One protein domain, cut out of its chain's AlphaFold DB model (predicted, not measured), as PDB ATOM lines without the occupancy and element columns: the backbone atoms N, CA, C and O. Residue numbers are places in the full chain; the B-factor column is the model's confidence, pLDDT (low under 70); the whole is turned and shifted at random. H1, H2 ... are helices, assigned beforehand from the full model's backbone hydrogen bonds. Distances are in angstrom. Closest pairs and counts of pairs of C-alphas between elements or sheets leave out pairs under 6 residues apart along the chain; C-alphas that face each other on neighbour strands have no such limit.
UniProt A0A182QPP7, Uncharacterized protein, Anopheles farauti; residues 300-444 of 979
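This is residues 300 to 444 of the 979 residues of an uncharacterized protein of Anopheles farauti (UniProt A0A182QPP7). Helices H1 and H4 run side by side as a rod, H2 and H3 packed on H1 toward one end, H5 and H6 crossing at the other. The printed part has 145 residues, six named helices, H1 to H6, no named strand. It is all helix and loose, with radius of gyration of the C-alphas 18.9 A and spans 67 by 30 by 18 A.

H1, residues 300 to 333, begins at C-alpha (9.243, 25.672, -14.762) and spans 49.7 A. H2 is residues 339 to 351, H3 357 to 369, H4 373 to 401, H5 408 to 421, H6 426 to 436, ending at (13.550, 11.632, -7.361).

H1, H3 and H4 form a bundle, helices side by side. H1 only just touches H4, with 3 C-alpha pairs within 8 A, Glu 304 and Asn 401 closest at 7.2 A. Every helix O i to N i+4 pair is within hydrogen-bond range.

The printed part has no cut; 19 residues, among them 351 to 358, are under pLDDT 70.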
ATOM      1  N   GLU A 300      10.316  24.959 -15.473       89.88
ATOM      2  CA  GLU A 300       9.243  25.672 -14.762       89.88
ATOM      3  C   GLU A 300       9.030  25.127 -13.338       89.88
ATOM      4  O   GLU A 300       8.889  25.896 -12.383       89.88
ATOM      5  N   ILE A 301       9.038  23.798 -13.178       88.81
ATOM      6  CA  ILE A 301       8.903  23.139 -11.870       88.81
ATOM      7  C   ILE A 301      10.097  23.475 -10.970       88.81
ATOM      8  O   ILE A 301       9.885  23.823  -9.808       88.81
ATOM      9  N   LYS A 302      11.333  23.412 -11.486       90.31
ATOM     10  CA  LYS A 302      12.550  23.783 -10.745       90.31
ATOM     11  C   LYS A 302      12.470  25.238 -10.278       90.31
ATOM     12  O   LYS A 302      12.694  25.512  -9.100       90.31
ATOM     13  N   ALA A 303      12.079  26.162 -11.157       90.62
ATOM     14  CA  ALA A 303      11.940  27.577 -10.817       90.62
ATOM     15  C   ALA A 303      10.894  27.817  -9.711       90.62
ATOM     16  O   ALA A 303      11.144  28.584  -8.776       90.62
ATOM     17  N   GLU A 304       9.741  27.147  -9.774       90.19
ATOM     18  CA  GLU A 304       8.720  27.227  -8.723       90.19
ATOM     19  C   GLU A 304       9.173  26.571  -7.409       90.19
ATOM     20  O   GLU A 304       8.936  27.131  -6.337       90.19
ATOM     21  N   LEU A 305       9.884  25.441  -7.463       89.25
ATOM     22  CA  LEU A 305      10.473  24.807  -6.280       89.25
ATOM     23  C   LEU A 305      11.483  25.726  -5.593       89.25
ATOM     24  O   LEU A 305      11.430  25.870  -4.376       89.25
ATOM     25  N   VAL A 306      12.351  26.405  -6.349       90.06
ATOM     26  CA  VAL A 306      13.300  27.385  -5.797       90.06
ATOM     27  C   VAL A 306      12.569  28.542  -5.111       90.06
ATOM     28  O   VAL A 306      12.994  28.981  -4.040       90.06
ATOM     29  N   LYS A 307      11.455  29.032  -5.675       90.38
ATOM     30  CA  LYS A 307      10.626  30.066  -5.024       90.38
ATOM     31  C   LYS A 307      10.023  29.563  -3.711       90.38
ATOM     32  O   LYS A 307      10.084  30.278  -2.716       90.38
ATOM     33  N   ILE A 308       9.478  28.344  -3.700       87.62
ATOM     34  CA  ILE A 308       8.911  27.720  -2.494       87.62
ATOM     35  C   ILE A 308      10.003  27.517  -1.435       87.62
ATOM     36  O   ILE A 308       9.801  27.876  -0.280       87.62
ATOM     37  N   LEU A 309      11.171  26.999  -1.820       87.19
ATOM     38  CA  LEU A 309      12.299  26.780  -0.913       87.19
ATOM     39  C   LEU A 309      12.759  28.081  -0.246       87.19
ATOM     40  O   LEU A 309      12.932  28.101   0.971       87.19
ATOM     41  N   LYS A 310      12.882  29.173  -1.012       86.94
ATOM     42  CA  LYS A 310      13.200  30.508  -0.476       86.94
ATOM     43  C   LYS A 310      12.129  30.999   0.498       86.94
ATOM     44  O   LYS A 310      12.446  31.327   1.636       86.94
ATOM     45  N   GLU A 311      10.859  30.972   0.081       87.56
ATOM     46  CA  GLU A 311       9.730  31.440   0.900       87.56
ATOM     47  C   GLU A 311       9.668  30.709   2.254       87.56
ATOM     48  O   GLU A 311       9.442  31.330   3.294       87.56
ATOM     49  N   PHE A 312       9.872  29.390   2.252       85.06
ATOM     50  CA  PHE A 312       9.777  28.574   3.460       85.06
ATOM     51  C   PHE A 312      11.054  28.603   4.308       85.06
ATOM     52  O   PHE A 312      10.936  28.525   5.530       85.06
ATOM     53  N   GLN A 313      12.243  28.801   3.721       84.69
ATOM     54  CA  GLN A 313      13.462  29.048   4.501       84.69
ATOM     55  C   GLN A 313      13.372  30.378   5.261       84.69
ATOM     56  O   GLN A 313      13.673  30.420   6.452       84.69
ATOM     57  N   ASP A 314      12.899  31.444   4.611       83.44
ATOM     58  CA  ASP A 314      12.746  32.756   5.250       83.44
ATOM     59  C   ASP A 314      11.747  32.699   6.415       83.44
ATOM     60  O   ASP A 314      11.973  33.287   7.477       83.44
ATOM     61  N   ARG A 315      10.648  31.951   6.248       82.31
ATOM     62  CA  ARG A 315       9.673  31.705   7.322       82.31
ATOM     63  C   ARG A 315      10.268  30.894   8.471       82.31
ATOM     64  O   ARG A 315      10.034  31.256   9.622       82.31
ATOM     65  N   ASP A 316      11.030  29.844   8.169       80.44
ATOM     66  CA  ASP A 316      11.680  29.000   9.176       80.44
ATOM     67  C   ASP A 316      12.714  29.801   9.986       80.44
ATOM     68  O   ASP A 316      12.640  29.839  11.212       80.44
ATOM     69  N   ILE A 317      13.584  30.574   9.321       79.69
ATOM     70  CA  ILE A 317      14.555  31.470   9.975       79.69
ATOM     71  C   ILE A 317      13.841  32.523  10.837       79.69
ATOM     72  O   ILE A 317      14.233  32.769  11.980       79.69
ATOM     73  N   LYS A 318      12.769  33.145  10.327       82.31
ATOM     74  CA  LYS A 318      11.987  34.135  11.086       82.31
ATOM     75  C   LYS A 318      11.334  33.522  12.326       82.31
ATOM     76  O   LYS A 318      11.304  34.160  13.381       82.31
ATOM     77  N   MET A 319      10.818  32.300  12.212       80.44
ATOM     78  CA  MET A 319      10.255  31.566  13.341       80.44
ATOM     79  C   MET A 319      11.346  31.227  14.365       80.44
ATOM     80  O   MET A 319      11.171  31.516  15.547       80.44
ATOM     81  N   GLU A 320      12.485  30.684  13.930       77.12
ATOM     82  CA  GLU A 320      13.609  30.357  14.814       77.12
ATOM     83  C   GLU A 320      14.122  31.584  15.572       77.12
ATOM     84  O   GLU A 320      14.311  31.514  16.786       77.12
ATOM     85  N   ASN A 321      14.268  32.725  14.892       78.31
ATOM     86  CA  ASN A 321      14.684  33.981  15.514       78.31
ATOM     87  C   ASN A 321      13.647  34.508  16.517       78.31
ATOM     88  O   ASN A 321      14.024  34.977  17.589       78.31
ATOM     89  N   THR A 322      12.350  34.393  16.213       81.75
ATOM     90  CA  THR A 322      11.278  34.743  17.163       81.75
ATOM     91  C   THR A 322      11.358  33.866  18.417       81.75
ATOM     92  O   THR A 322      11.407  34.397  19.523       81.75
ATOM     93  N   PHE A 323      11.482  32.541  18.266       78.75
ATOM     94  CA  PHE A 323      11.626  31.622  19.404       78.75
ATOM     95  C   PHE A 323      12.895  31.887  20.222       78.75
ATOM     96  O   PHE A 323      12.853  31.794  21.450       78.75
ATOM     97  N   LEU A 324      14.017  32.208  19.571       78.25
ATOM     98  CA  LEU A 324      15.262  32.579  20.247       78.25
ATOM     99  C   LEU A 324      15.082  33.862  21.068       78.25
ATOM    100  O   LEU A 324      15.401  33.866  22.255       78.25
ATOM    101  N   ASN A 325      14.511  34.912  20.476       79.19
ATOM    102  CA  ASN A 325      14.289  36.192  21.151       79.19
ATOM    103  C   ASN A 325      13.296  36.068  22.315       79.19
ATOM    104  O   ASN A 325      13.576  36.553  23.408       79.19
ATOM    105  N   GLU A 326      12.182  35.357  22.128       79.88
ATOM    106  CA  GLU A 326      11.219  35.082  23.204       79.88
ATOM    107  C   GLU A 326      11.848  34.277  24.348       79.88
ATOM    108  O   GLU A 326      11.590  34.549  25.521       79.88
ATOM    109  N   SER A 327      12.702  33.302  24.022       77.00
ATOM    110  CA  SER A 327      13.421  32.516  25.029       77.00
ATOM    111  C   SER A 327      14.408  33.385  25.813       77.00
ATOM    112  O   SER A 327      14.502  33.248  27.033       77.00
ATOM    113  N   VAL A 328      15.104  34.314  25.148       77.94
ATOM    114  CA  VAL A 328      15.999  35.286  25.799       77.94
ATOM    115  C   VAL A 328      15.219  36.235  26.711       77.94
ATOM    116  O   VAL A 328      15.621  36.425  27.858       77.94
ATOM    117  N   GLU A 329      14.094  36.792  26.256       79.19
ATOM    118  CA  GLU A 329      13.245  37.667  27.078       79.19
ATOM    119  C   GLU A 329      12.664  36.932  28.291       79.19
ATOM    120  O   GLU A 329      12.655  37.455  29.407       79.19
ATOM    121  N   LYS A 330      12.270  35.665  28.129       76.62
ATOM    122  CA  LYS A 330      11.826  34.854  29.263       76.62
ATOM    123  C   LYS A 330      12.967  34.610  30.250       76.62
ATOM    124  O   LYS A 330      12.752  34.788  31.444       76.62
ATOM    125  N   ILE A 331      14.186  34.311  29.793       75.25
ATOM    126  CA  ILE A 331      15.373  34.212  30.668       75.25
ATOM    127  C   ILE A 331      15.638  35.549  31.390       75.25
ATOM    128  O   ILE A 331      15.936  35.543  32.585       75.25
ATOM    129  N   LYS A 332      15.439  36.698  30.724       75.69
ATOM    130  CA  LYS A 332      15.485  38.035  31.348       75.69
ATOM    131  C   LYS A 332      14.360  38.288  32.358       75.69
ATOM    132  O   LYS A 332      14.463  39.236  33.127       75.69
ATOM    133  N   SER A 333      13.310  37.480  32.409       73.19
ATOM    134  CA  SER A 333      12.248  37.600  33.422       73.19
ATOM    135  C   SER A 333      12.440  36.671  34.628       73.19
ATOM    136  O   SER A 333      11.810  36.879  35.657       73.19
ATOM    137  N   LEU A 334      13.321  35.669  34.527       73.75
ATOM    138  CA  LEU A 334      13.567  34.696  35.594       73.75
ATOM    139  C   LEU A 334      14.580  35.239  36.623       73.75
ATOM    140  O   LEU A 334      15.502  35.990  36.281       73.75
ATOM    141  N   GLU A 335      14.431  34.838  37.887       66.12
ATOM    142  CA  GLU A 335      15.400  35.104  38.960       66.12
ATOM    143  C   GLU A 335      16.494  34.024  38.947       66.12
ATOM    144  O   GLU A 335      16.356  32.954  39.535       66.12
ATOM    145  N   ILE A 336      17.579  34.275  38.206       69.19
ATOM    146  CA  ILE A 336      18.704  33.339  38.033       69.19
ATOM    147  C   ILE A 336      20.015  34.035  38.432       69.19
ATOM    148  O   ILE A 336      20.243  35.195  38.089       69.19
ATOM    149  N   ASN A 337      20.917  33.322  39.115       58.62
ATOM    150  CA  ASN A 337      22.257  33.826  39.442       58.62
ATOM    151  C   ASN A 337      23.073  34.128  38.169       58.62
ATOM    152  O   ASN A 337      23.171  33.280  37.282       58.62
ATOM    153  N   LYS A 338      23.706  35.312  38.105       65.00
ATOM    154  CA  LYS A 338      24.476  35.814  36.940       65.00
ATOM    155  C   LYS A 338      23.656  35.941  35.647       65.00
ATOM    156  O   LYS A 338      24.132  35.654  34.551       65.00
ATOM    157  N   LYS A 339      22.406  36.376  35.786       66.06
ATOM    158  CA  LYS A 339      21.460  36.626  34.693       66.06
ATOM    159  C   LYS A 339      22.047  37.451  33.544       66.06
ATOM    160  O   LYS A 339      21.936  37.039  32.391       66.06
ATOM    161  N   ASP A 340      22.714  38.558  33.861       69.19
ATOM    162  CA  ASP A 340      23.244  39.477  32.850       69.19
ATOM    163  C   ASP A 340      24.389  38.851  32.038       69.19
ATOM    164  O   ASP A 340      24.435  39.026  30.820       69.19
ATOM    165  N   ASP A 341      25.233  38.014  32.655       69.56
ATOM    166  CA  ASP A 341      26.292  37.246  31.972       69.56
ATOM    167  C   ASP A 341      25.720  36.157  31.046       69.56
ATOM    168  O   ASP A 341      26.257  35.875  29.972       69.56
ATOM    169  N   VAL A 342      24.628  35.504  31.458       73.00
ATOM    170  CA  VAL A 342      23.974  34.446  30.670       73.00
ATOM    171  C   VAL A 342      23.258  35.044  29.458       73.00
ATOM    172  O   VAL A 342      23.398  34.537  28.344       73.00
ATOM    173  N   VAL A 343      22.530  36.144  29.656       74.38
ATOM    174  CA  VAL A 343      21.819  36.860  28.590       74.38
ATOM    175  C   VAL A 343      22.801  37.472  27.591       74.38
ATOM    176  O   VAL A 343      22.621  37.302  26.386       74.38
ATOM    177  N   SER A 344      23.873  38.119  28.057       74.69
ATOM    178  CA  SER A 344      24.914  38.666  27.175       74.69
ATOM    179  C   SER A 344      25.623  37.567  26.376       74.69
ATOM    180  O   SER A 344      25.792  37.715  25.168       74.69
ATOM    181  N   ARG A 345      25.921  36.409  26.982       79.12
ATOM    182  CA  ARG A 345      26.472  35.245  26.264       79.12
ATOM    183  C   ARG A 345      25.552  34.745  25.149       79.12
ATOM    184  O   ARG A 345      26.039  34.431  24.063       79.12
ATOM    185  N   PHE A 346      24.247  34.642  25.393       78.25
ATOM    186  CA  PHE A 346      23.304  34.211  24.360       78.25
ATOM    187  C   PHE A 346      23.102  35.268  23.275       78.25
ATOM    188  O   PHE A 346      23.088  34.907  22.103       78.25
ATOM    189  N   ASN A 347      23.042  36.554  23.628       77.75
ATOM    190  CA  ASN A 347      22.957  37.643  22.651       77.75
ATOM    191  C   ASN A 347      24.185  37.682  21.736       77.75
ATOM    192  O   ASN A 347      24.029  37.800  20.526       77.75
ATOM    193  N   VAL A 348      25.389  37.488  22.284       76.62
ATOM    194  CA  VAL A 348      26.625  37.378  21.494       76.62
ATOM    195  C   VAL A 348      26.589  36.147  20.584       76.62
ATOM    196  O   VAL A 348      26.944  36.239  19.413       76.62
ATOM    197  N   LYS A 349      26.110  34.992  21.072       74.25
ATOM    198  CA  LYS A 349      25.967  33.779  20.244       74.25
ATOM    199  C   LYS A 349      24.930  33.939  19.122       74.25
ATOM    200  O   LYS A 349      25.165  33.419  18.034       74.25
ATOM    201  N   ILE A 350      23.825  34.649  19.374       73.12
ATOM    202  CA  ILE A 350      22.791  34.970  18.375       73.12
ATOM    203  C   ILE A 350      23.342  35.956  17.335       73.12
ATOM    204  O   ILE A 350      23.193  35.717  16.142       73.12
ATOM    205  N   GLN A 351      24.018  37.026  17.768       69.06
ATOM    206  CA  GLN A 351      24.568  38.059  16.879       69.06
ATOM    207  C   GLN A 351      25.737  37.554  16.027       69.06
ATOM    208  O   GLN A 351      25.832  37.906  14.855       69.06
ATOM    209  N   ASN A 352      26.598  36.699  16.582       62.97
ATOM    210  CA  ASN A 352      27.766  36.181  15.869       62.97
ATOM    211  C   ASN A 352      27.453  34.956  14.989       62.97
ATOM    212  O   ASN A 352      28.347  34.463  14.310       62.97
ATOM    213  N   GLY A 353      26.232  34.399  15.031       60.34
ATOM    214  CA  GLY A 353      25.827  33.241  14.211       60.34
ATOM    215  C   GLY A 353      26.605  31.935  14.465       60.34
ATOM    216  O   GLY A 353      26.482  30.979  13.710       60.34
ATOM    217  N   THR A 354      27.419  31.883  15.522       51.03
ATOM    218  CA  THR A 354      28.420  30.822  15.772       51.03
ATOM    219  C   THR A 354      27.867  29.451  16.192       51.03
ATOM    220  O   THR A 354      28.637  28.497  16.285       51.03
ATOM    221  N   ALA A 355      26.563  29.308  16.460       56.72
ATOM    222  CA  ALA A 355      25.966  28.048  16.916       56.72
ATOM    223  C   ALA A 355      24.615  27.759  16.239       56.72
ATOM    224  O   ALA A 355      23.828  28.669  15.997       56.72
ATOM    225  N   ASN A 356      24.333  26.475  15.977       66.06
ATOM    226  CA  ASN A 356      23.069  26.018  15.389       66.06
ATOM    227  C   ASN A 356      21.879  26.480  16.258       66.06
ATOM    228  O   ASN A 356      21.816  26.143  17.446       66.06
ATOM    229  N   SER A 357      20.936  27.216  15.665       67.06
ATOM    230  CA  SER A 357      19.738  27.773  16.308       67.06
ATOM    231  C   SER A 357      18.968  26.725  17.117       67.06
ATOM    232  O   SER A 357      18.558  26.987  18.247       67.06
ATOM    233  N   GLU A 358      18.854  25.492  16.621       68.94
ATOM    234  CA  GLU A 358      18.143  24.425  17.328       68.94
ATOM    235  C   GLU A 358      18.888  23.929  18.581       68.94
ATOM    236  O   GLU A 358      18.264  23.550  19.578       68.94
ATOM    237  N   SER A 359      20.223  23.971  18.567       72.88
ATOM    238  CA  SER A 359      21.045  23.647  19.738       72.88
ATOM    239  C   SER A 359      20.954  24.733  20.814       72.88
ATOM    240  O   SER A 359      20.810  24.406  21.993       72.88
ATOM    241  N   LEU A 360      20.916  26.006  20.400       73.62
ATOM    242  CA  LEU A 360      20.729  27.158  21.283       73.62
ATOM    243  C   LEU A 360      19.344  27.145  21.929       73.62
ATOM    244  O   LEU A 360      19.241  27.284  23.145       73.62
ATOM    245  N   ILE A 361      18.289  26.876  21.150       72.94
ATOM    246  CA  ILE A 361      16.926  26.720  21.675       72.94
ATOM    247  C   ILE A 361      16.882  25.581  22.706       72.94
ATOM    248  O   ILE A 361      16.309  25.749  23.777       72.94
ATOM    249  N   LYS A 362      17.515  24.428  22.444       78.00
ATOM    250  CA  LYS A 362      17.577  23.320  23.419       78.00
ATOM    251  C   LYS A 362      18.337  23.701  24.696       78.00
ATOM    252  O   LYS A 362      17.927  23.295  25.784       78.00
ATOM    253  N   GLU A 363      19.429  24.454  24.578       77.19
ATOM    254  CA  GLU A 363      20.219  24.937  25.717       77.19
ATOM    255  C   GLU A 363      19.412  25.923  26.578       77.19
ATOM    256  O   GLU A 363      19.310  25.730  27.791       77.19
ATOM    257  N   MET A 364      18.750  26.900  25.950       74.94
ATOM    258  CA  MET A 364      17.862  27.863  26.611       74.94
ATOM    259  C   MET A 364      16.671  27.178  27.284       74.94
ATOM    260  O   MET A 364      16.395  27.425  28.456       74.94
ATOM    261  N   MET A 365      16.010  26.243  26.594       78.44
ATOM    262  CA  MET A 365      14.881  25.489  27.148       78.44
ATOM    263  C   MET A 365      15.290  24.627  28.348       78.44
ATOM    264  O   MET A 365      14.498  24.452  29.269       78.44
ATOM    265  N   ARG A 366      16.532  24.117  28.394       80.06
ATOM    266  CA  ARG A 366      17.055  23.396  29.568       80.06
ATOM    267  C   ARG A 366      17.223  24.319  30.780       80.06
ATOM    268  O   ARG A 366      17.006  23.867  31.901       80.06
ATOM    269  N   ILE A 367      17.612  25.577  30.563       76.00
ATOM    270  CA  ILE A 367      17.745  26.582  31.629       76.00
ATOM    271  C   ILE A 367      16.360  26.974  32.151       76.00
ATOM    272  O   ILE A 367      16.137  26.905  33.354       76.00
ATOM    273  N   ILE A 368      15.414  27.279  31.255       74.69
ATOM    274  CA  ILE A 368      14.039  27.658  31.621       74.69
ATOM    275  C   ILE A 368      13.329  26.508  32.357       74.69
ATOM    276  O   ILE A 368      12.659  26.749  33.357       74.69
ATOM    277  N   ARG A 369      13.539  25.247  31.945       79.44
ATOM    278  CA  ARG A 369      12.897  24.069  32.564       79.44
ATOM    279  C   ARG A 369      13.225  23.905  34.052       79.44
ATOM    280  O   ARG A 369      12.425  23.322  34.770       79.44
ATOM    281  N   LYS A 370      14.376  24.403  34.522       76.31
ATOM    282  CA  LYS A 370      14.756  24.334  35.945       76.31
ATOM    283  C   LYS A 370      13.936  25.271  36.837       76.31
ATOM    284  O   LYS A 370      13.939  25.078  38.047       76.31
ATOM    285  N   THR A 371      13.277  26.270  36.254       68.69
ATOM    286  CA  THR A 371      12.576  27.333  36.987       68.69
ATOM    287  C   THR A 371      11.082  27.381  36.647       68.69
ATOM    288  O   THR A 371      10.279  27.715  37.508       68.69
ATOM    289  N   ASP A 372      10.695  27.031  35.415       70.31
ATOM    290  CA  ASP A 372       9.317  27.093  34.911       70.31
ATOM    291  C   ASP A 372       9.072  25.941  33.909       70.31
ATOM    292  O   ASP A 372       9.195  26.088  32.687       70.31
ATOM    293  N   GLU A 373       8.789  24.745  34.437       76.50
ATOM    294  CA  GLU A 373       8.569  23.531  33.635       76.50
ATOM    295  C   GLU A 373       7.306  23.629  32.763       76.50
ATOM    296  O   GLU A 373       7.328  23.236  31.592       76.50
ATOM    297  N   CYS A 374       6.240  24.231  33.301       74.88
ATOM    298  CA  CYS A 374       4.983  24.462  32.593       74.88
ATOM    299  C   CYS A 374       5.213  25.303  31.325       74.88
ATOM    300  O   CYS A 374       4.807  24.905  30.230       74.88
ATOM    301  N   CYS A 375       5.976  26.398  31.422       75.12
ATOM    302  CA  CYS A 375       6.319  27.231  30.269       75.12
ATOM    303  C   CYS A 375       7.061  26.456  29.169       75.12
ATOM    304  O   CYS A 375       6.753  26.619  27.986       75.12
ATOM    305  N   VAL A 376       7.991  25.567  29.532       75.44
ATOM    306  CA  VAL A 376       8.713  24.748  28.545       75.44
ATOM    307  C   VAL A 376       7.783  23.750  27.860       75.44
ATOM    308  O   VAL A 376       7.892  23.565  26.647       75.44
ATOM    309  N   THR A 377       6.855  23.124  28.590       77.44
ATOM    310  CA  THR A 377       5.862  22.229  27.972       77.44
ATOM    311  C   THR A 377       4.956  22.969  26.986       77.44
ATOM    312  O   THR A 377       4.760  22.484  25.870       77.44
ATOM    313  N   THR A 378       4.518  24.185  27.325       81.38
ATOM    314  CA  THR A 378       3.723  25.047  26.438       81.38
ATOM    315  C   THR A 378       4.514  25.468  25.201       81.38
ATOM    316  O   THR A 378       4.033  25.297  24.085       81.38
ATOM    317  N   LYS A 379       5.769  25.914  25.347       77.25
ATOM    318  CA  LYS A 379       6.617  26.322  24.210       77.25
ATOM    319  C   LYS A 379       6.982  25.160  23.281       77.25
ATOM    320  O   LYS A 379       7.091  25.345  22.069       77.25
ATOM    321  N   ILE A 380       7.150  23.947  23.819       77.12
ATOM    322  CA  ILE A 380       7.338  22.734  23.007       77.12
ATOM    323  C   ILE A 380       6.062  22.405  22.224       77.12
ATOM    324  O   ILE A 380       6.156  22.066  21.042       77.12
ATOM    325  N   ALA A 381       4.888  22.526  22.851       80.00
ATOM    326  CA  ALA A 381       3.607  22.352  22.174       80.00
ATOM    327  C   ALA A 381       3.398  23.412  21.078       80.00
ATOM    328  O   ALA A 381       3.079  23.049  19.952       80.00
ATOM    329  N   GLU A 382       3.689  24.690  21.346       81.56
ATOM    330  CA  GLU A 382       3.643  25.781  20.358       81.56
ATOM    331  C   GLU A 382       4.557  25.508  19.157       81.56
ATOM    332  O   GLU A 382       4.120  25.597  18.009       81.56
ATOM    333  N   LYS A 383       5.810  25.097  19.402       79.12
ATOM    334  CA  LYS A 383       6.751  24.731  18.333       79.12
ATOM    335  C   LYS A 383       6.250  23.531  17.519       79.12
ATOM    336  O   LYS A 383       6.458  23.487  16.306       79.12
ATOM    337  N   ARG A 384       5.598  22.553  18.159       81.06
ATOM    338  CA  ARG A 384       5.015  21.387  17.476       81.06
ATOM    339  C   ARG A 384       3.830  21.786  16.597       81.06
ATOM    340  O   ARG A 384       3.841  21.451  15.416       81.06
ATOM    341  N   THR A 385       2.884  22.554  17.132       83.81
ATOM    342  CA  THR A 385       1.729  23.080  16.389       83.81
ATOM    343  C   THR A 385       2.179  23.928  15.201       83.81
ATOM    344  O   THR A 385       1.654  23.770  14.102       83.81
ATOM    345  N   TYR A 386       3.205  24.768  15.377       81.50
ATOM    346  CA  TYR A 386       3.768  25.545  14.276       81.50
ATOM    347  C   TYR A 386       4.375  24.651  13.192       81.50
ATOM    348  O   TYR A 386       4.104  24.862  12.016       81.50
ATOM    349  N   LYS A 387       5.163  23.623  13.548       80.81
ATOM    350  CA  LYS A 387       5.720  22.684  12.555       80.81
ATOM    351  C   LYS A 387       4.623  21.932  11.791       80.81
ATOM    352  O   LYS A 387       4.772  21.690  10.593       80.81
ATOM    353  N   GLU A 388       3.523  21.583  12.456       83.12
ATOM    354  CA  GLU A 388       2.355  20.962  11.821       83.12
ATOM    355  C   GLU A 388       1.650  21.933  10.854       83.12
ATOM    356  O   GLU A 388       1.356  21.554   9.718       83.12
ATOM    357  N   GLN A 389       1.470  23.199  11.245       84.00
ATOM    358  CA  GLN A 389       0.927  24.258  10.381       84.00
ATOM    359  C   GLN A 389       1.845  24.575   9.195       84.00
ATOM    360  O   GLN A 389       1.385  24.616   8.060       84.00
ATOM    361  N   PHE A 390       3.153  24.705   9.426       84.00
ATOM    362  CA  PHE A 390       4.166  24.923   8.392       84.00
ATOM    363  C   PHE A 390       4.127  23.817   7.336       84.00
ATOM    364  O   PHE A 390       4.136  24.087   6.135       84.00
ATOM    365  N   LYS A 391       4.020  22.558   7.775       83.69
ATOM    366  CA  LYS A 391       3.883  21.406   6.880       83.69
ATOM    367  C   LYS A 391       2.564  21.444   6.098       83.69
ATOM    368  O   LYS A 391       2.574  21.169   4.898       83.69
ATOM    369  N   ALA A 392       1.449  21.800   6.737       85.50
ATOM    370  CA  ALA A 392       0.152  21.936   6.070       85.50
ATOM    371  C   ALA A 392       0.150  23.062   5.016       85.50
ATOM    372  O   ALA A 392      -0.320  22.855   3.893       85.50
ATOM    373  N   ASP A 393       0.743  24.211   5.338       85.50
ATOM    374  CA  ASP A 393       0.903  25.353   4.434       85.50
ATOM    375  C   ASP A 393       1.804  25.004   3.245       85.50
ATOM    376  O   ASP A 393       1.467  25.308   2.097       85.50
ATOM    377  N   LEU A 394       2.914  24.299   3.492       86.88
ATOM    378  CA  LEU A 394       3.816  23.813   2.448       86.88
ATOM    379  C   LEU A 394       3.086  22.880   1.479       86.88
ATOM    380  O   LEU A 394       3.159  23.053   0.262       86.88
ATOM    381  N   MET A 395       2.316  21.925   2.002       85.62
ATOM    382  CA  MET A 395       1.500  21.039   1.172       85.62
ATOM    383  C   MET A 395       0.457  21.798   0.354       85.62
ATOM    384  O   MET A 395       0.235  21.470  -0.814       85.62
ATOM    385  N   MET A 396      -0.200  22.799   0.946       86.06
ATOM    386  CA  MET A 396      -1.170  23.630   0.238       86.06
ATOM    387  C   MET A 396      -0.495  24.402  -0.899       86.06
ATOM    388  O   MET A 396      -1.018  24.444  -2.015       86.06
ATOM    389  N   ARG A 397       0.698  24.950  -0.647       86.12
ATOM    390  CA  ARG A 397       1.487  25.675  -1.644       86.12
ATOM    391  C   ARG A 397       1.918  24.777  -2.797       86.12
ATOM    392  O   ARG A 397       1.730  25.158  -3.950       86.12
ATOM    393  N   ILE A 398       2.402  23.571  -2.502       86.94
ATOM    394  CA  ILE A 398       2.754  22.565  -3.514       86.94
ATOM    395  C   ILE A 398       1.520  22.185  -4.335       86.94
ATOM    396  O   ILE A 398       1.584  22.178  -5.556       86.94
ATOM    397  N   ARG A 399       0.365  21.935  -3.709       85.12
ATOM    398  CA  ARG A 399      -0.872  21.620  -4.450       85.12
ATOM    399  C   ARG A 399      -1.313  22.756  -5.372       85.12
ATOM    400  O   ARG A 399      -1.800  22.490  -6.467       85.12
ATOM    401  N   ARG A 400      -1.147  24.006  -4.932       85.25
ATOM    402  CA  ARG A 400      -1.558  25.196  -5.685       85.25
ATOM    403  C   ARG A 400      -0.620  25.508  -6.850       85.25
ATOM    404  O   ARG A 400      -1.099  25.772  -7.948       85.25
ATOM    405  N   ASN A 401       0.690  25.483  -6.617       82.06
ATOM    406  CA  ASN A 401       1.685  25.914  -7.601       82.06
ATOM    407  C   ASN A 401       2.215  24.739  -8.443       82.06
ATOM    408  O   ASN A 401       2.447  24.886  -9.638       82.06
ATOM    409  N   LEU A 402       2.321  23.544  -7.857       82.94
ATOM    410  CA  LEU A 402       2.818  22.315  -8.488       82.94
ATOM    411  C   LEU A 402       1.686  21.290  -8.652       82.94
ATOM    412  O   LEU A 402       1.778  20.139  -8.214       82.94
ATOM    413  N   HIS A 403       0.616  21.709  -9.332       69.25
ATOM    414  CA  HIS A 403      -0.624  20.954  -9.577       69.25
ATOM    415  C   HIS A 403      -0.443  19.564 -10.229       69.25
ATOM    416  O   HIS A 403      -1.390  18.787 -10.311       69.25
ATOM    417  N   ARG A 404       0.768  19.235 -10.692       75.81
ATOM    418  CA  ARG A 404       1.119  18.004 -11.425       75.81
ATOM    419  C   ARG A 404       1.906  16.991 -10.591       75.81
ATOM    420  O   ARG A 404       2.311  15.950 -11.105       75.81
ATOM    421  N   THR A 405       2.128  17.288  -9.316       79.69
ATOM    422  CA  THR A 405       2.815  16.394  -8.380       79.69
ATOM    423  C   THR A 405       1.902  15.222  -8.019       79.69
ATOM    424  O   THR A 405       0.819  15.445  -7.476       79.69
ATOM    425  N   LYS A 406       2.318  13.969  -8.272       79.50
ATOM    426  CA  LYS A 406       1.502  12.787  -7.914       79.50
ATOM    427  C   LYS A 406       1.374  12.636  -6.391       79.50
ATOM    428  O   LYS A 406       0.309  12.280  -5.891       79.50
ATOM    429  N   HIS A 407       2.441  12.963  -5.654       83.81
ATOM    430  CA  HIS A 407       2.504  12.875  -4.193       83.81
ATOM    431  C   HIS A 407       3.026  14.182  -3.562       83.81
ATOM    432  O   HIS A 407       4.196  14.262  -3.192       83.81
ATOM    433  N   PRO A 408       2.168  15.211  -3.390       83.06
ATOM    434  CA  PRO A 408       2.557  16.488  -2.777       83.06
ATOM    435  C   PRO A 408       3.174  16.347  -1.379       83.06
ATOM    436  O   PRO A 408       3.998  17.161  -0.979       83.06
ATOM    437  N   GLN A 409       2.778  15.299  -0.650       84.75
ATOM    438  CA  GLN A 409       3.305  14.960   0.669       84.75
ATOM    439  C   GLN A 409       4.803  14.637   0.625       84.75
ATOM    440  O   GLN A 409       5.561  15.181   1.420       84.75
ATOM    441  N   ASN A 410       5.230  13.804  -0.328       86.31
ATOM    442  CA  ASN A 410       6.624  13.381  -0.448       86.31
ATOM    443  C   ASN A 410       7.525  14.571  -0.789       86.31
ATOM    444  O   ASN A 410       8.556  14.768  -0.152       86.31
ATOM    445  N   VAL A 411       7.081  15.419  -1.725       84.25
ATOM    446  CA  VAL A 411       7.778  16.666  -2.070       84.25
ATOM    447  C   VAL A 411       7.898  17.577  -0.842       84.25
ATOM    448  O   VAL A 411       8.976  18.100  -0.581       84.25
ATOM    449  N   ALA A 412       6.831  17.729  -0.049       84.00
ATOM    450  CA  ALA A 412       6.859  18.536   1.173       84.00
ATOM    451  C   ALA A 412       7.842  17.986   2.221       84.00
ATOM    452  O   ALA A 412       8.614  18.740   2.811       84.00
ATOM    453  N   ASP A 413       7.835  16.671   2.446       85.62
ATOM    454  CA  ASP A 413       8.739  16.018   3.396       85.62
ATOM    455  C   ASP A 413      10.203  16.150   2.966       85.62
ATOM    456  O   ASP A 413      11.078  16.376   3.803       85.62
ATOM    457  N   ARG A 414      10.466  16.088   1.659       84.56
ATOM    458  CA  ARG A 414      11.811  16.237   1.105       84.56
ATOM    459  C   ARG A 414      12.313  17.674   1.141       84.56
ATOM    460  O   ARG A 414      13.453  17.893   1.535       84.56
ATOM    461  N   ILE A 415      11.452  18.646   0.836       84.75
ATOM    462  CA  ILE A 415      11.748  20.071   1.042       84.75
ATOM    463  C   ILE A 415      12.127  20.320   2.505       84.75
ATOM    464  O   ILE A 415      13.162  20.922   2.772       84.75
ATOM    465  N   ASN A 416      11.352  19.795   3.459       83.44
ATOM    466  CA  ASN A 416      11.677  19.914   4.880       83.44
ATOM    467  C   ASN A 416      13.025  19.262   5.228       83.44
ATOM    468  O   ASN A 416      13.796  19.818   6.009       83.44
ATOM    469  N   ALA A 417      13.327  18.087   4.672       83.69
ATOM    470  CA  ALA A 417      14.603  17.412   4.902       83.69
ATOM    471  C   ALA A 417      15.798  18.223   4.369       83.69
ATOM    472  O   ALA A 417      16.797  18.361   5.076       83.69
ATOM    473  N   GLU A 418      15.689  18.794   3.168       81.50
ATOM    474  CA  GLU A 418      16.742  19.616   2.562       81.50
ATOM    475  C   GLU A 418      16.928  20.960   3.282       81.50
ATOM    476  O   GLU A 418      18.061  21.357   3.566       81.50
ATOM    477  N   LEU A 419      15.836  21.618   3.694       79.38
ATOM    478  CA  LEU A 419      15.893  22.853   4.489       79.38
ATOM    479  C   LEU A 419      16.597  22.649   5.841       79.38
ATOM    480  O   LEU A 419      17.375  23.505   6.260       79.38
ATOM    481  N   ASN A 420      16.393  21.499   6.491       74.38
ATOM    482  CA  ASN A 420      17.074  21.164   7.747       74.38
ATOM    483  C   ASN A 420      18.582  20.914   7.567       74.38
ATOM    484  O   ASN A 420      19.348  21.108   8.508       74.38
ATOM    485  N   ARG A 421      19.024  20.468   6.383       73.00
ATOM    486  CA  ARG A 421      20.436  20.150   6.111       73.00
ATOM    487  C   ARG A 421      21.294  21.391   5.854       73.00
ATOM    488  O   ARG A 421      22.484  21.313   6.113       73.00
ATOM    489  N   ARG A 422      20.726  22.496   5.346       67.94
ATOM    490  CA  ARG A 422      21.374  23.813   5.083       67.94
ATOM    491  C   ARG A 422      22.711  23.809   4.302       67.94
ATOM    492  O   ARG A 422      23.367  24.841   4.236       67.94
ATOM    493  N   ASN A 423      23.097  22.700   3.665       69.38
ATOM    494  CA  ASN A 423      24.434  22.520   3.073       69.38
ATOM    495  C   ASN A 423      24.484  22.636   1.537       69.38
ATOM    496  O   ASN A 423      25.553  22.481   0.953       69.38
ATOM    497  N   LYS A 424      23.347  22.858   0.865       78.94
ATOM    498  CA  LYS A 424      23.246  22.895  -0.605       78.94
ATOM    499  C   LYS A 424      22.622  24.203  -1.088       78.94
ATOM    500  O   LYS A 424      21.881  24.854  -0.353       78.94
ATOM    501  N   SER A 425      22.891  24.574  -2.339       84.31
ATOM    502  CA  SER A 425      22.159  25.663  -2.992       84.31
ATOM    503  C   SER A 425      20.702  25.249  -3.245       84.31
ATOM    504  O   SER A 425      20.405  24.066  -3.425       84.31
ATOM    505  N   PHE A 426      19.783  26.216  -3.314       83.62
ATOM    506  CA  PHE A 426      18.379  25.931  -3.639       83.62
ATOM    507  C   PHE A 426      18.188  25.278  -5.009       83.62
ATOM    508  O   PHE A 426      17.236  24.524  -5.193       83.62
ATOM    509  N   VAL A 427      19.077  25.579  -5.960       82.69
ATOM    510  CA  VAL A 427      19.045  25.000  -7.307       82.69
ATOM    511  C   VAL A 427      19.329  23.503  -7.219       82.69
ATOM    512  O   VAL A 427      18.498  22.713  -7.655       82.69
ATOM    513  N   CYS A 428      20.400  23.112  -6.522       82.50
ATOM    514  CA  CYS A 428      20.735  21.703  -6.311       82.50
ATOM    515  C   CYS A 428      19.633  20.953  -5.544       82.50
ATOM    516  O   CYS A 428      19.310  19.816  -5.868       82.50
ATOM    517  N   MET A 429      19.005  21.590  -4.545       82.94
ATOM    518  CA  MET A 429      17.868  20.986  -3.831       82.94
ATOM    519  C   MET A 429      16.667  20.743  -4.756       82.94
ATOM    520  O   MET A 429      16.005  19.711  -4.656       82.94
ATOM    521  N   ALA A 430      16.361  21.691  -5.645       83.94
ATOM    522  CA  ALA A 430      15.266  21.554  -6.599       83.94
ATOM    523  C   ALA A 430      15.547  20.450  -7.632       83.94
ATOM    524  O   ALA A 430      14.645  19.670  -7.936       83.94
ATOM    525  N   GLU A 431      16.786  20.343  -8.121       83.00
ATOM    526  CA  GLU A 431      17.239  19.259  -9.005       83.00
ATOM    527  C   GLU A 431      17.086  17.887  -8.336       83.00
ATOM    528  O   GLU A 431      16.444  17.001  -8.904       83.00
ATOM    529  N   ASP A 432      17.553  17.747  -7.091       81.00
ATOM    530  CA  ASP A 432      17.424  16.514  -6.306       81.00
ATOM    531  C   ASP A 432      15.953  16.091  -6.144       81.00
ATOM    532  O   ASP A 432      15.616  14.908  -6.255       81.00
ATOM    533  N   ILE A 433      15.051  17.046  -5.882       83.19
ATOM    534  CA  ILE A 433      13.608  16.791  -5.746       83.19
ATOM    535  C   ILE A 433      13.010  16.353  -7.086       83.19
ATOM    536  O   ILE A 433      12.257  15.382  -7.132       83.19
ATOM    537  N   VAL A 434      13.336  17.035  -8.185       83.62
ATOM    538  CA  VAL A 434      12.801  16.698  -9.514       83.62
ATOM    539  C   VAL A 434      13.276  15.325  -9.985       83.62
ATOM    540  O   VAL A 434      12.477  14.559 -10.524       83.62
ATOM    541  N   ALA A 435      14.544  14.988  -9.751       77.25
ATOM    542  CA  ALA A 435      15.134  13.717 -10.163       77.25
ATOM    543  C   ALA A 435      14.493  12.499  -9.473       77.25
ATOM    544  O   ALA A 435      14.493  11.390 -10.023       77.25
ATOM    545  N   SER A 436      13.947  12.702  -8.274       75.81
ATOM    546  CA  SER A 436      13.550  11.632  -7.361       75.81
ATOM    547  C   SER A 436      12.045  11.523  -7.115       75.81
ATOM    548  O   SER A 436      11.554  10.430  -6.826       75.81
ATOM    549  N   GLU A 437      11.303  12.621  -7.246       83.69
ATOM    550  CA  GLU A 437       9.858  12.652  -7.036       83.69
ATOM    551  C   GLU A 437       9.077  12.466  -8.346       83.69
ATOM    552  O   GLU A 437       9.595  12.574  -9.458       83.69
ATOM    553  N   SER A 438       7.786  12.141  -8.228       80.19
ATOM    554  CA  SER A 438       6.953  11.800  -9.386       80.19
ATOM    555  C   SER A 438       6.010  12.932  -9.804       80.19
ATOM    556  O   SER A 438       5.087  13.323  -9.082       80.19
ATOM    557  N   PHE A 439       6.204  13.403 -11.036       84.44
ATOM    558  CA  PHE A 439       5.393  14.436 -11.682       84.44
ATOM    559  C   PHE A 439       4.657  13.841 -12.889       84.44
ATOM    560  O   PHE A 439       5.241  13.097 -13.679       84.44
ATOM    561  N   SER A 440       3.356  14.115 -13.029       83.75
ATOM    562  CA  SER A 440       2.574  13.663 -14.187       83.75
ATOM    563  C   SER A 440       2.742  14.615 -15.371       83.75
ATOM    564  O   SER A 440       2.444  15.807 -15.291       83.75
ATOM    565  N   MET A 441       3.146  14.044 -16.503       88.25
ATOM    566  CA  MET A 441       3.362  14.747 -17.769       88.25
ATOM    567  C   MET A 441       2.343  14.343 -18.856       88.25
ATOM    568  O   MET A 441       2.455  14.753 -20.006       88.25
ATOM    569  N   ASP A 442       1.295  13.583 -18.506       85.06
ATOM    570  CA  ASP A 442       0.313  13.029 -19.464       85.06
ATOM    571  C   ASP A 442      -0.421  14.095 -20.299       85.06
ATOM    572  O   ASP A 442      -0.880  13.844 -21.420       85.06
ATOM    573  N   HIS A 443      -0.538  15.303 -19.749       86.00
ATOM    574  CA  HIS A 443      -1.184  16.447 -20.380       86.00
ATOM    575  C   HIS A 443      -0.393  16.999 -21.584       86.00
ATOM    576  O   HIS A 443      -0.997  17.633 -22.448       86.00
ATOM    577  N   LEU A 444       0.916  16.720 -21.688       88.94
ATOM    578  CA  LEU A 444       1.767  17.165 -22.803       88.94
ATOM    579  C   LEU A 444       1.458  16.429 -24.121       88.94
ATOM    580  O   LEU A 444       1.757  16.921 -25.214       88.94
TER     581      LEU A 444